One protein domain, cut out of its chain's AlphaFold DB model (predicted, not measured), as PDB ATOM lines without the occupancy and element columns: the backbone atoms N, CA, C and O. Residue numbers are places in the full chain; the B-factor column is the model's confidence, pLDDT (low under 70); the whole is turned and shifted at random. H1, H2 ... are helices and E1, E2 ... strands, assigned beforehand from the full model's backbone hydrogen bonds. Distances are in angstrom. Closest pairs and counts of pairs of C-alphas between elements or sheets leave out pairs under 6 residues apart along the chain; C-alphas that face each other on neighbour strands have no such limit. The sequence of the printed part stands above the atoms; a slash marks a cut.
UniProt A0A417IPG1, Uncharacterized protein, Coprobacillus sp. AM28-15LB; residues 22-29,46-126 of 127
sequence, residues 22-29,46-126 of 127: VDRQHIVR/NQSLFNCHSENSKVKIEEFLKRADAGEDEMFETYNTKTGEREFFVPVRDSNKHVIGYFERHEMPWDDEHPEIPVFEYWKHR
ATOM      1  N   VAL A  22      11.555  22.124-126.005       98.69
ATOM      2  CA  VAL A  22      11.951  21.776-124.649       98.69
ATOM      3  C   VAL A  22      11.178  20.537-124.225       98.69
ATOM      4  O   VAL A  22       9.965  20.458-124.407       98.69
ATOM      5  N   ASP A  23      11.886  19.540-123.701       98.62
ATOM      6  CA  ASP A  23      11.248  18.314-123.230       98.62
ATOM      7  C   ASP A  23      10.548  18.508-121.873       98.62
ATOM      8  O   ASP A  23      10.616  19.561-121.238       98.62
ATOM      9  N   ARG A  24       9.891  17.450-121.392       97.50
ATOM     10  CA  ARG A  24       9.218  17.447-120.082       97.50
ATOM     11  C   ARG A  24      10.146  17.617-118.873       97.50
ATOM     12  O   ARG A  24       9.651  17.809-117.773       97.50
ATOM     13  N   GLN A  25      11.461  17.488-119.040       98.00
ATOM     14  CA  GLN A  25      12.449  17.748-117.983       98.00
ATOM     15  C   GLN A  25      12.973  19.189-118.062       98.00
ATOM     16  O   GLN A  25      13.983  19.530-117.444       98.00
ATOM     17  N   HIS A  26      12.305  20.034-118.849       98.00
ATOM     18  CA  HIS A  26      12.693  21.404-119.138       98.00
ATOM     19  C   HIS A  26      14.079  21.507-119.774       98.00
ATOM     20  O   HIS A  26      14.756  22.518-119.609       98.00
ATOM     21  N   ILE A  27      14.522  20.481-120.503       98.50
ATOM     22  CA  ILE A  27      15.791  20.489-121.226       98.50
ATOM     23  C   ILE A  27      15.547  20.889-122.674       98.50
ATOM     24  O   ILE A  27      14.743  20.282-123.382       98.50
ATOM     25  N   VAL A  28      16.297  21.881-123.144       98.44
ATOM     26  CA  VAL A  28      16.264  22.313-124.543       98.44
ATOM     27  C   VAL A  28      16.818  21.192-125.416       98.44
ATOM     28  O   VAL A  28      17.992  20.833-125.307       98.44
ATOM     29  N   ARG A  29      15.986  20.627-126.290       98.38
ATOM     30  CA  ARG A  29      16.352  19.491-127.151       98.38
ATOM     31  C   ARG A  29      16.572  19.884-128.604       98.38
ATOM     32  O   ARG A  29      17.340  19.220-129.293       98.38
ATOM     33  N   ASN A  46      20.714  20.715-124.728       98.12
ATOM     34  CA  ASN A  46      21.048  19.864-123.580       98.12
ATOM     35  C   ASN A  46      21.278  20.616-122.259       98.12
ATOM     36  O   ASN A  46      21.874  20.070-121.335       98.12
ATOM     37  N   GLN A  47      20.799  21.856-122.151       97.81
ATOM     38  CA  GLN A  47      20.745  22.601-120.893       97.81
ATOM     39  C   GLN A  47      19.296  22.840-120.480       97.81
ATOM     40  O   GLN A  47      18.394  22.862-121.321       97.81
ATOM     41  N   SER A  48      19.075  23.024-119.178       97.44
ATOM     42  CA  SER A  48      17.745  23.361-118.680       97.44
ATOM     43  C   SER A  48      17.340  24.764-119.128       97.44
ATOM     44  O   SER A  48      18.077  25.727-118.904       97.44
ATOM     45  N   LEU A  49      16.146  24.891-119.711       96.50
ATOM     46  CA  LEU A  49      15.498  26.163-120.025       96.50
ATOM     47  C   LEU A  49      15.368  27.030-118.763       96.50
ATOM     48  O   LEU A  49      15.501  28.253-118.823       96.50
ATOM     49  N   PHE A  50      15.166  26.403-117.602       96.19
ATOM     50  CA  PHE A  50      14.994  27.095-116.326       96.19
ATOM     51  C   PHE A  50      16.230  27.876-115.879       96.19
ATOM     52  O   PHE A  50      16.091  28.804-115.084       96.19
ATOM     53  N   ASN A  51      17.408  27.596-116.443       93.56
ATOM     54  CA  ASN A  51      18.607  28.403-116.209       93.56
ATOM     55  C   ASN A  51      18.467  29.842-116.739       93.56
ATOM     56  O   ASN A  51      19.202  30.728-116.313       93.56
ATOM     57  N   CYS A  52      17.529  30.085-117.659       90.62
ATOM     58  CA  CYS A  52      17.260  31.400-118.240       90.62
ATOM     59  C   CYS A  52      16.029  32.098-117.637       90.62
ATOM     60  O   CYS A  52      15.696  33.198-118.075       90.62
ATOM     61  N   HIS A  53      15.344  31.481-116.669       92.56
ATOM     62  CA  HIS A  53      14.021  31.912-116.219       92.56
ATOM     63  C   HIS A  53      13.987  32.296-114.740       92.56
ATOM     64  O   HIS A  53      14.640  31.687-113.890       92.56
ATOM     65  N   SER A  54      13.163  33.300-114.435       94.50
ATOM     66  CA  SER A  54      12.813  33.648-113.057       94.50
ATOM     67  C   SER A  54      11.984  32.535-112.411       94.50
ATOM     68  O   SER A  54      11.324  31.773-113.115       94.50
ATOM     69  N   GLU A  55      11.954  32.472-111.082       95.69
ATOM     70  CA  GLU A  55      11.162  31.458-110.373       95.69
ATOM     71  C   GLU A  55       9.669  31.526-110.727       95.69
ATOM     72  O   GLU A  55       9.048  30.505-111.006       95.69
ATOM     73  N   ASN A  56       9.118  32.737-110.852       95.62
ATOM     74  CA  ASN A  56       7.731  32.936-111.277       95.62
ATOM     75  C   ASN A  56       7.468  32.382-112.683       95.62
ATOM     76  O   ASN A  56       6.409  31.811-112.930       95.62
ATOM     77  N   SER A  57       8.416  32.544-113.609       93.38
ATOM     78  CA  SER A  57       8.287  32.001-114.965       93.38
ATOM     79  C   SER A  57       8.306  30.472-114.956       93.38
ATOM     80  O   SER A  57       7.512  29.856-115.656       93.38
ATOM     81  N   LYS A  58       9.150  29.848-114.123       96.69
ATOM     82  CA  LYS A  58       9.181  28.382-113.983       96.69
ATOM     83  C   LYS A  58       7.844  27.841-113.481       96.69
ATOM     84  O   LYS A  58       7.321  26.897-114.061       96.69
ATOM     85  N   VAL A  59       7.261  28.478-112.461       97.19
ATOM     86  CA  VAL A  59       5.940  28.095-111.929       97.19
ATOM     87  C   VAL A  59       4.866  28.169-113.015       97.19
ATOM     88  O   VAL A  59       4.109  27.217-113.180       97.19
ATOM     89  N   LYS A  60       4.837  29.250-113.806       96.19
ATOM     90  CA  LYS A  60       3.886  29.386-114.923       96.19
ATOM     91  C   LYS A  60       4.055  28.297-115.982       96.19
ATOM     92  O   LYS A  60       3.066  27.724-116.425       96.19
ATOM     93  N   ILE A  61       5.293  27.995-116.372       96.88
ATOM     94  CA  ILE A  61       5.593  26.936-117.345       96.88
ATOM     95  C   ILE A  61       5.057  25.584-116.854       96.88
ATOM     96  O   ILE A  61       4.422  24.854-117.611       96.88
ATOM     97  N   GLU A  62       5.264  25.264-115.577       97.75
ATOM     98  CA  GLU A  62       4.753  24.034-114.960       97.75
ATOM     99  C   GLU A  62       3.217  23.999-114.911       97.75
ATOM    100  O   GLU A  62       2.597  22.954-115.118       97.75
ATOM    101  N   GLU A  63       2.569  25.140-114.668       98.06
ATOM    102  CA  GLU A  63       1.108  25.263-114.731       98.06
ATOM    103  C   GLU A  63       0.570  25.049-116.151       98.06
ATOM    104  O   GLU A  63      -0.407  24.316-116.325       98.06
ATOM    105  N   PHE A  64       1.221  25.615-117.172       98.19
ATOM    106  CA  PHE A  64       0.870  25.351-118.568       98.19
ATOM    107  C   PHE A  64       1.058  23.881-118.933       98.19
ATOM    108  O   PHE A  64       0.188  23.302-119.580       98.19
ATOM    109  N   LEU A  65       2.132  23.239-118.469       97.88
ATOM    110  CA  LEU A  65       2.357  21.822-118.739       97.88
ATOM    111  C   LEU A  65       1.250  20.944-118.129       97.88
ATOM    112  O   LEU A  65       0.750  20.042-118.799       97.88
ATOM    113  N   LYS A  66       0.788  21.256-116.909       98.25
ATOM    114  CA  LYS A  66      -0.359  20.569-116.280       98.25
ATOM    115  C   LYS A  66      -1.658  20.754-117.065       98.25
ATOM    116  O   LYS A  66      -2.422  19.802-117.215       98.25
ATOM    117  N   ARG A  67      -1.920  21.962-117.566       98.50
ATOM    118  CA  ARG A  67      -3.092  22.257-118.408       98.50
ATOM    119  C   ARG A  67      -3.027  21.525-119.747       98.50
ATOM    120  O   ARG A  67      -4.016  20.934-120.177       98.50
ATOM    121  N   ALA A  68      -1.846  21.466-120.354       98.38
ATOM    122  CA  ALA A  68      -1.612  20.673-121.552       98.38
ATOM    123  C   ALA A  68      -1.826  19.171-121.301       98.38
ATOM    124  O   ALA A  68      -2.436  18.484-122.125       98.38
ATOM    125  N   ASP A  69      -1.384  18.645-120.157       98.00
ATOM    126  CA  ASP A  69      -1.665  17.259-119.765       98.00
ATOM    127  C   ASP A  69      -3.173  17.010-119.561       98.00
ATOM    128  O   ASP A  69      -3.660  15.921-119.865       98.00
ATOM    129  N   ALA A  70      -3.929  18.026-119.133       98.19
ATOM    130  CA  ALA A  70      -5.392  17.990-119.037       98.19
ATOM    131  C   ALA A  70      -6.117  18.121-120.394       98.19
ATOM    132  O   ALA A  70      -7.344  18.038-120.443       98.19
ATOM    133  N   GLY A  71      -5.372  18.281-121.492       97.50
ATOM    134  CA  GLY A  71      -5.902  18.294-122.855       97.50
ATOM    135  C   GLY A  71      -6.039  19.677-123.482       97.50
ATOM    136  O   GLY A  71      -6.542  19.759-124.599       97.50
ATOM    137  N   GLU A  72      -5.588  20.747-122.820       98.38
ATOM    138  CA  GLU A  72      -5.496  22.049-123.484       98.38
ATOM    139  C   GLU A  72      -4.434  22.011-124.596       98.38
ATOM    140  O   GLU A  72      -3.385  21.367-124.469       98.38
ATOM    141  N   ASP A  73      -4.727  22.677-125.710       96.75
ATOM    142  CA  ASP A  73      -3.798  22.832-126.826       96.75
ATOM    143  C   ASP A  73      -2.942  24.091-126.608       96.75
ATOM    144  O   ASP A  73      -2.323  24.258-125.559       96.75
ATOM    145  N   GLU A  74      -2.868  24.979-127.594       97.31
ATOM    146  CA  GLU A  74      -2.158  26.243-127.457       97.31
ATOM    147  C   GLU A  74      -2.831  27.148-126.411       97.31
ATOM    148  O   GLU A  74      -4.049  27.331-126.413       97.31
ATOM    149  N   MET A  75      -2.026  27.743-125.528       98.25
ATOM    150  CA  MET A  75      -2.499  28.635-124.470       98.25
ATOM    151  C   MET A  75      -1.820  29.994-124.588       98.25
ATOM    152  O   MET A  75      -0.598  30.083-124.652       98.25
ATOM    153  N   PHE A  76      -2.612  31.066-124.578       97.06
ATOM    154  CA  PHE A  76      -2.085  32.427-124.523       97.06
ATOM    155  C   PHE A  76      -1.388  32.675-123.184       97.06
ATOM    156  O   PHE A  76      -1.982  32.468-122.121       97.06
ATOM    157  N   GLU A  77      -0.143  33.135-123.242       95.19
ATOM    158  CA  GLU A  77       0.641  33.477-122.064       95.19
ATOM    159  C   GLU A  77       0.551  34.968-121.753       95.19
ATOM    160  O   GLU A  77       0.171  35.355-120.644       95.19
ATOM    161  N   THR A  78       0.913  35.814-122.718       95.00
ATOM    162  CA  THR A  78       0.939  37.264-122.522       95.00
ATOM    163  C   THR A  78       1.019  38.025-123.842       95.00
ATOM    164  O   THR A  78       1.385  37.490-124.885       95.00
ATOM    165  N   TYR A  79       0.702  39.318-123.787       94.19
ATOM    166  CA  TYR A  79       1.086  40.273-124.818       94.19
ATOM    167  C   TYR A  79       2.321  41.035-124.335       94.19
ATOM    168  O   TYR A  79       2.261  41.815-123.378       94.19
ATOM    169  N   ASN A  80       3.453  40.794-124.984       92.25
ATOM    170  CA  ASN A  80       4.710  41.456-124.702       92.25
ATOM    171  C   ASN A  80       4.693  42.865-125.301       92.25
ATOM    172  O   ASN A  80       5.043  43.095-126.454       92.25
ATOM    173  N   THR A  81       4.298  43.842-124.488       91.31
ATOM    174  CA  THR A  81       4.190  45.248-124.904       91.31
ATOM    175  C   THR A  81       5.522  45.884-125.298       91.31
ATOM    176  O   THR A  81       5.514  46.939-125.934       91.31
ATOM    177  N   LYS A  82       6.656  45.269-124.927       90.06
ATOM    178  CA  LYS A  82       7.988  45.759-125.292       90.06
ATOM    179  C   LYS A  82       8.328  45.414-126.726       90.06
ATOM    180  O   LYS A  82       8.789  46.300-127.417       90.06
ATOM    181  N   THR A  83       8.077  44.175-127.145       87.81
ATOM    182  CA  THR A  83       8.403  43.684-128.493       87.81
ATOM    183  C   THR A  83       7.225  43.779-129.464       87.81
ATOM    184  O   THR A  83       7.434  43.808-130.675       87.81
ATOM    185  N   GLY A  84       5.995  43.875-128.949       89.75
ATOM    186  CA  GLY A  84       4.754  43.807-129.724       89.75
ATOM    187  C   GLY A  84       4.278  42.377-130.001       89.75
ATOM    188  O   GLY A  84       3.397  42.186-130.833       89.75
ATOM    189  N   GLU A  85       4.850  41.377-129.329       92.06
ATOM    190  CA  GLU A  85       4.568  39.959-129.567       92.06
ATOM    191  C   GLU A  85       3.395  39.463-128.713       92.06
ATOM    192  O   GLU A  85       3.263  39.803-127.538       92.06
ATOM    193  N   ARG A  86       2.562  38.592-129.278       93.81
ATOM    194  CA  ARG A  86       1.709  37.673-128.521       93.81
ATOM    195  C   ARG A  86       2.506  36.407-128.243       93.81
ATOM    196  O   ARG A  86       3.041  35.811-129.169       93.81
ATOM    197  N   GLU A  87       2.596  36.012-126.987       95.12
ATOM    198  CA  GLU A  87       3.341  34.831-126.565       95.12
ATOM    199  C   GLU A  87       2.349  33.726-126.204       95.12
ATOM    200  O   GLU A  87       1.361  33.961-125.497       95.12
ATOM    201  N   PHE A  88       2.594  32.532-126.730       97.44
ATOM    202  CA  PHE A  88       1.764  31.356-126.517       97.44
ATOM    203  C   PHE A  88       2.616  30.173-126.081       97.44
ATOM    204  O   PHE A  88       3.672  29.912-126.657       97.44
ATOM    205  N   PHE A  89       2.101  29.394-125.137       98.06
ATOM    206  CA  PHE A  89       2.625  28.077-124.820       98.06
ATOM    207  C   PHE A  89       2.024  27.048-125.779       98.06
ATOM    208  O   PHE A  89       0.799  26.898-125.841       98.06
ATOM    209  N   VAL A  90       2.870  26.309-126.499       98.44
ATOM    210  CA  VAL A  90       2.439  25.299-127.474       98.44
ATOM    211  C   VAL A  90       2.905  23.909-127.033       98.44
ATOM    212  O   VAL A  90       4.103  23.611-127.113       98.44
ATOM    213  N   PRO A  91       1.997  23.019-126.584       98.50
ATOM    214  CA  PRO A  91       2.368  21.653-126.245       98.50
ATOM    215  C   PRO A  91       2.662  20.833-127.505       98.50
ATOM    216  O   PRO A  91       1.915  20.852-128.483       98.50
ATOM    217  N   VAL A  92       3.737  20.049-127.465       98.38
ATOM    218  CA  VAL A  92       4.092  19.090-128.516       98.38
ATOM    219  C   VAL A  92       3.678  17.704-128.055       98.38
ATOM    220  O   VAL A  92       4.014  17.289-126.943       98.38
ATOM    221  N   ARG A  93       2.958  16.978-128.910       98.44
ATOM    222  CA  ARG A  93       2.390  15.667-128.585       98.44
ATOM    223  C   ARG A  93       2.943  14.566-129.480       98.44
ATOM    224  O   ARG A  93       3.236  14.804-130.650       98.44
ATOM    225  N   ASP A  94       3.060  13.362-128.932       97.69
ATOM    226  CA  ASP A  94       3.349  12.161-129.717       97.69
ATOM    227  C   ASP A  94       2.109  11.660-130.490       97.69
ATOM    228  O   ASP A  94       1.018  12.243-130.440       97.69
ATOM    229  N   SER A  95       2.263  10.549-131.215       97.06
ATOM    230  CA  SER A  95       1.168   9.909-131.957       97.06
ATOM    231  C   SER A  95       0.021   9.423-131.065       97.06
ATOM    232  O   SER A  95      -1.113   9.338-131.534       97.06
ATOM    233  N   ASN A  96       0.294   9.156-129.787       97.31
ATOM    234  CA  ASN A  96      -0.685   8.750-128.780       97.31
ATOM    235  C   ASN A  96      -1.294   9.949-128.031       97.31
ATOM    236  O   ASN A  96      -2.044   9.752-127.080       97.31
ATOM    237  N   LYS A  97      -1.006  11.184-128.469       95.94
ATOM    238  CA  LYS A  97      -1.479  12.452-127.889       95.94
ATOM    239  C   LYS A  97      -0.895  12.802-126.515       95.94
ATOM    240  O   LYS A  97      -1.325  13.794-125.917       95.94
ATOM    241  N   HIS A  98       0.128  12.089-126.046       97.69
ATOM    242  CA  HIS A  98       0.832  12.466-124.822       97.69
ATOM    243  C   HIS A  98       1.701  13.694-125.069       97.69
ATOM    244  O   HIS A  98       2.413  13.752-126.072       97.69
ATOM    245  N   VAL A  99       1.682  14.658-124.146       98.50
ATOM    246  CA  VAL A  99       2.594  15.807-124.194       98.50
ATOM    247  C   VAL A  99       4.019  15.305-123.978       98.50
ATOM    248  O   VAL A  99       4.332  14.777-122.914       98.50
ATOM    249  N   ILE A 100       4.886  15.482-124.971       98.50
ATOM    250  CA  ILE A 100       6.307  15.093-124.936       98.50
ATOM    251  C   ILE A 100       7.246  16.282-124.702       98.50
ATOM    252  O   ILE A 100       8.443  16.102-124.475       98.50
ATOM    253  N   GLY A 101       6.703  17.493-124.724       98.56
ATOM    254  CA  GLY A 101       7.426  18.732-124.505       98.56
ATOM    255  C   GLY A 101       6.598  19.914-124.981       98.56
ATOM    256  O   GLY A 101       5.388  19.796-125.171       98.56
ATOM    257  N   TYR A 102       7.250  21.046-125.185       98.69
ATOM    258  CA  TYR A 102       6.602  22.288-125.582       98.69
ATOM    259  C   TYR A 102       7.594  23.228-126.272       98.69
ATOM    260  O   TYR A 102       8.807  22.997-126.271       98.69
ATOM    261  N   PHE A 103       7.068  24.290-126.866       97.69
ATOM    262  CA  PHE A 103       7.824  25.481-127.238       97.69
ATOM    263  C   PHE A 103       6.951  26.720-127.014       97.69
ATOM    264  O   PHE A 103       5.727  26.616-126.936       97.69
ATOM    265  N   GLU A 104       7.580  27.888-126.913       94.56
ATOM    266  CA  GLU A 104       6.873  29.170-126.893       94.56
ATOM    267  C   GLU A 104       6.788  29.728-128.312       94.56
ATOM    268  O   GLU A 104       7.798  29.844-129.012       94.56
ATOM    269  N   ARG A 105       5.576  30.071-128.747       94.19
ATOM    270  CA  ARG A 105       5.342  30.775-130.003       94.19
ATOM    271  C   ARG A 105       5.207  32.257-129.702       94.19
ATOM    272  O   ARG A 105       4.221  32.694-129.119       94.19
ATOM    273  N   HIS A 106       6.203  33.017-130.125       92.06
ATOM    274  CA  HIS A 106       6.133  34.470-130.166       92.06
ATOM    275  C   HIS A 106       5.500  34.845-131.503       92.06
ATOM    276  O   HIS A 106       5.933  34.356-132.537       92.06
ATOM    277  N   GLU A 107       4.464  35.665-131.520       91.25
ATOM    278  CA  GLU A 107       3.736  35.994-132.738       91.25
ATOM    279  C   GLU A 107       3.543  37.495-132.867       91.25
ATOM    280  O   GLU A 107       2.989  38.139-131.977       91.25
ATOM    281  N   MET A 108       3.962  38.054-134.001       88.38
ATOM    282  CA  MET A 108       3.610  39.429-134.338       88.38
ATOM    283  C   MET A 108       2.166  39.494-134.830       88.38
ATOM    284  O   MET A 108       1.755  38.636-135.616       88.38
ATOM    285  N   PRO A 109       1.394  40.507-134.404       81.31
ATOM    286  CA  PRO A 109       0.120  40.792-135.035       81.31
ATOM    287  C   PRO A 109       0.348  41.084-136.522       81.31
ATOM    288  O   PRO A 109       1.329  41.732-136.890       81.31
ATOM    289  N   TRP A 110      -0.565  40.597-137.356       81.62
ATOM    290  CA  TRP A 110      -0.668  40.973-138.760       81.62
ATOM    291  C   TRP A 110      -1.922  41.834-138.935       81.62
ATOM    292  O   TRP A 110      -2.875  41.698-138.159       81.62
ATOM    293  N   ASP A 111      -1.901  42.724-139.920       81.50
ATOM    294  CA  ASP A 111      -3.052  43.523-140.336       81.50
ATOM    295  C   ASP A 111      -3.505  43.091-141.736       81.50
ATOM    296  O   ASP A 111      -2.716  42.598-142.544       81.50
ATOM    297  N   ASP A 112      -4.801  43.217-142.007       88.50
ATOM    298  CA  ASP A 112      -5.400  42.891-143.302       88.50
ATOM    299  C   ASP A 112      -5.235  44.016-144.335       88.50
ATOM    300  O   ASP A 112      -5.614  43.841-145.494       88.50
ATOM    301  N   GLU A 113      -4.639  45.143-143.935       90.31
ATOM    302  CA  GLU A 113      -4.278  46.246-144.823       90.31
ATOM    303  C   GLU A 113      -3.080  45.878-145.713       90.31
ATOM    304  O   GLU A 113      -3.034  46.303-146.870       90.31
ATOM    305  N   HIS A 114      -2.163  45.042-145.210       86.62
ATOM    306  CA  HIS A 114      -0.950  44.621-145.914       86.62
ATOM    307  C   HIS A 114      -0.715  43.095-145.914       86.62
ATOM    308  O   HIS A 114       0.336  42.618-145.467       86.62
ATOM    309  N   PRO A 115      -1.648  42.288-146.459       88.62
ATOM    310  CA  PRO A 115      -1.547  40.826-146.456       88.62
ATOM    311  C   PRO A 115      -0.365  40.287-147.283       88.62
ATOM    312  O   PRO A 115      -0.002  39.117-147.159       88.62
ATOM    313  N   GLU A 116       0.227  41.109-148.152       89.69
ATOM    314  CA  GLU A 116       1.417  40.786-148.936       89.69
ATOM    315  C   GLU A 116       2.716  40.798-148.122       89.69
ATOM    316  O   GLU A 116       3.713  40.219-148.568       89.69
ATOM    317  N   ILE A 117       2.735  41.454-146.955       87.44
ATOM    318  CA  ILE A 117       3.931  41.534-146.119       87.44
ATOM    319  C   ILE A 117       4.172  40.156-145.495       87.44
ATOM    320  O   ILE A 117       3.345  39.653-144.731       87.44
ATOM    321  N   PRO A 118       5.312  39.503-145.780       87.69
ATOM    322  CA  PRO A 118       5.580  38.205-145.199       87.69
ATOM    323  C   PRO A 118       5.906  38.366-143.712       87.69
ATOM    324  O   PRO A 118       6.523  39.341-143.284       87.69
ATOM    325  N   VAL A 119       5.595  37.333-142.930       85.50
ATOM    326  CA  VAL A 119       5.911  37.256-141.494       85.50
ATOM    327  C   VAL A 119       7.377  37.602-141.189       85.50
ATOM    328  O   VAL A 119       7.669  38.238-140.179       85.50
ATOM    329  N   PHE A 120       8.307  37.250-142.083       84.38
ATOM    330  CA  PHE A 120       9.725  37.589-141.942       84.38
ATOM    331  C   PHE A 120       9.993  39.101-141.852       84.38
ATOM    332  O   PHE A 120      10.880  39.517-141.109       84.38
ATOM    333  N   GLU A 121       9.232  39.925-142.574       84.19
ATOM    334  CA  GLU A 121       9.347  41.385-142.494       84.19
ATOM    335  C   GLU A 121       8.691  41.918-141.216       84.19
ATOM    336  O   GLU A 121       9.312  42.720-140.521       84.19
ATOM    337  N   TYR A 122       7.522  41.399-140.809       80.81
ATOM    338  CA  TYR A 122       6.900  41.755-139.520       80.81
ATOM    339  C   TYR A 122       7.853  41.556-138.337       80.81
ATOM    340  O   TYR A 122       7.927  42.382-137.428       80.81
ATOM    341  N   TRP A 123       8.657  40.495-138.378       81.44
ATOM    342  CA  TRP A 123       9.650  40.226-137.350       81.44
ATOM    343  C   TRP A 123      10.800  41.232-137.268       81.44
ATOM    344  O   TRP A 123      11.427  41.319-136.211       81.44
ATOM    345  N   LYS A 124      11.066  42.013-138.323       79.75
ATOM    346  CA  LYS A 124      12.030  43.127-138.283       79.75
ATOM    347  C   LYS A 124      11.460  44.369-137.597       79.75
ATOM    348  O   LYS A 124      12.225  45.248-137.213       79.75
ATOM    349  N   HIS A 125      10.141  44.432-137.428       74.12
ATOM    350  CA  HIS A 125       9.429  45.546-136.802       74.12
ATOM    351  C   HIS A 125       9.126  45.316-135.313       74.12
ATOM    352  O   HIS A 125       8.364  46.085-134.722       74.12
ATOM    353  N   ARG A 126       9.719  44.283-134.689       75.06
ATOM    354  CA  ARG A 126       9.694  44.118-133.227       75.06
ATOM    355  C   ARG A 126      10.248  45.381-132.564       75.06
ATOM    356  O   ARG A 126      11.282  45.897-132.987       75.06
TER     357      ARG A 126
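Overview. This is residues 22 to 29 and 46 to 126 of the 127 residues of an uncharacterized protein of Coprobacillus sp. AM28-15LB (UniProt A0A417IPG1). Look first for three antiparallel strands in a meander, each the neighbour of the one before, with H2 slanting over one face in two layers. Past the sheet, residues 111 to 117 stick out before H3. The printed part, 89 residues, mixed, has H1, H2, E1, E2, E3, H3 in order; it is only just loose, close to compact (radius of gyration of the C-alphas 15.0 A), spanning 41 by 31 by 22 A.

Along the chain. Find C-alpha 85 at (4.568, 39.959, -129.567); there E2, residues 85 to 93, begins its 24.4 A. E1 is residues 75 to 80, E3 99 to 107, H1 49 to 52. H2, residues 55 to 69, spans 21.3 A; H3, 119 to 125, ends at (9.429, 45.546, -136.802).

Arrangement. In hairpin E1 and E2, N 77 and O 87 are within hydrogen-bond range, 2.8 A; in hairpin E2 and E3, N 88 and O 105, 2.9 A. H2 is on the sheet, height 9.4 A; its closest C-alphas to E2 are Ala 68 and Pro 91, 6.2 A. H3 only grazes the sheet. H2 has every O i to N i+4 pair within range, H3 1 of 3 and 3 of 4 O i to N i+3.

Size, cuts and confidence. Residues 30 to 45 are cut, a 5.9 A gap. E3 to H3 is long. No printed residue is under 70.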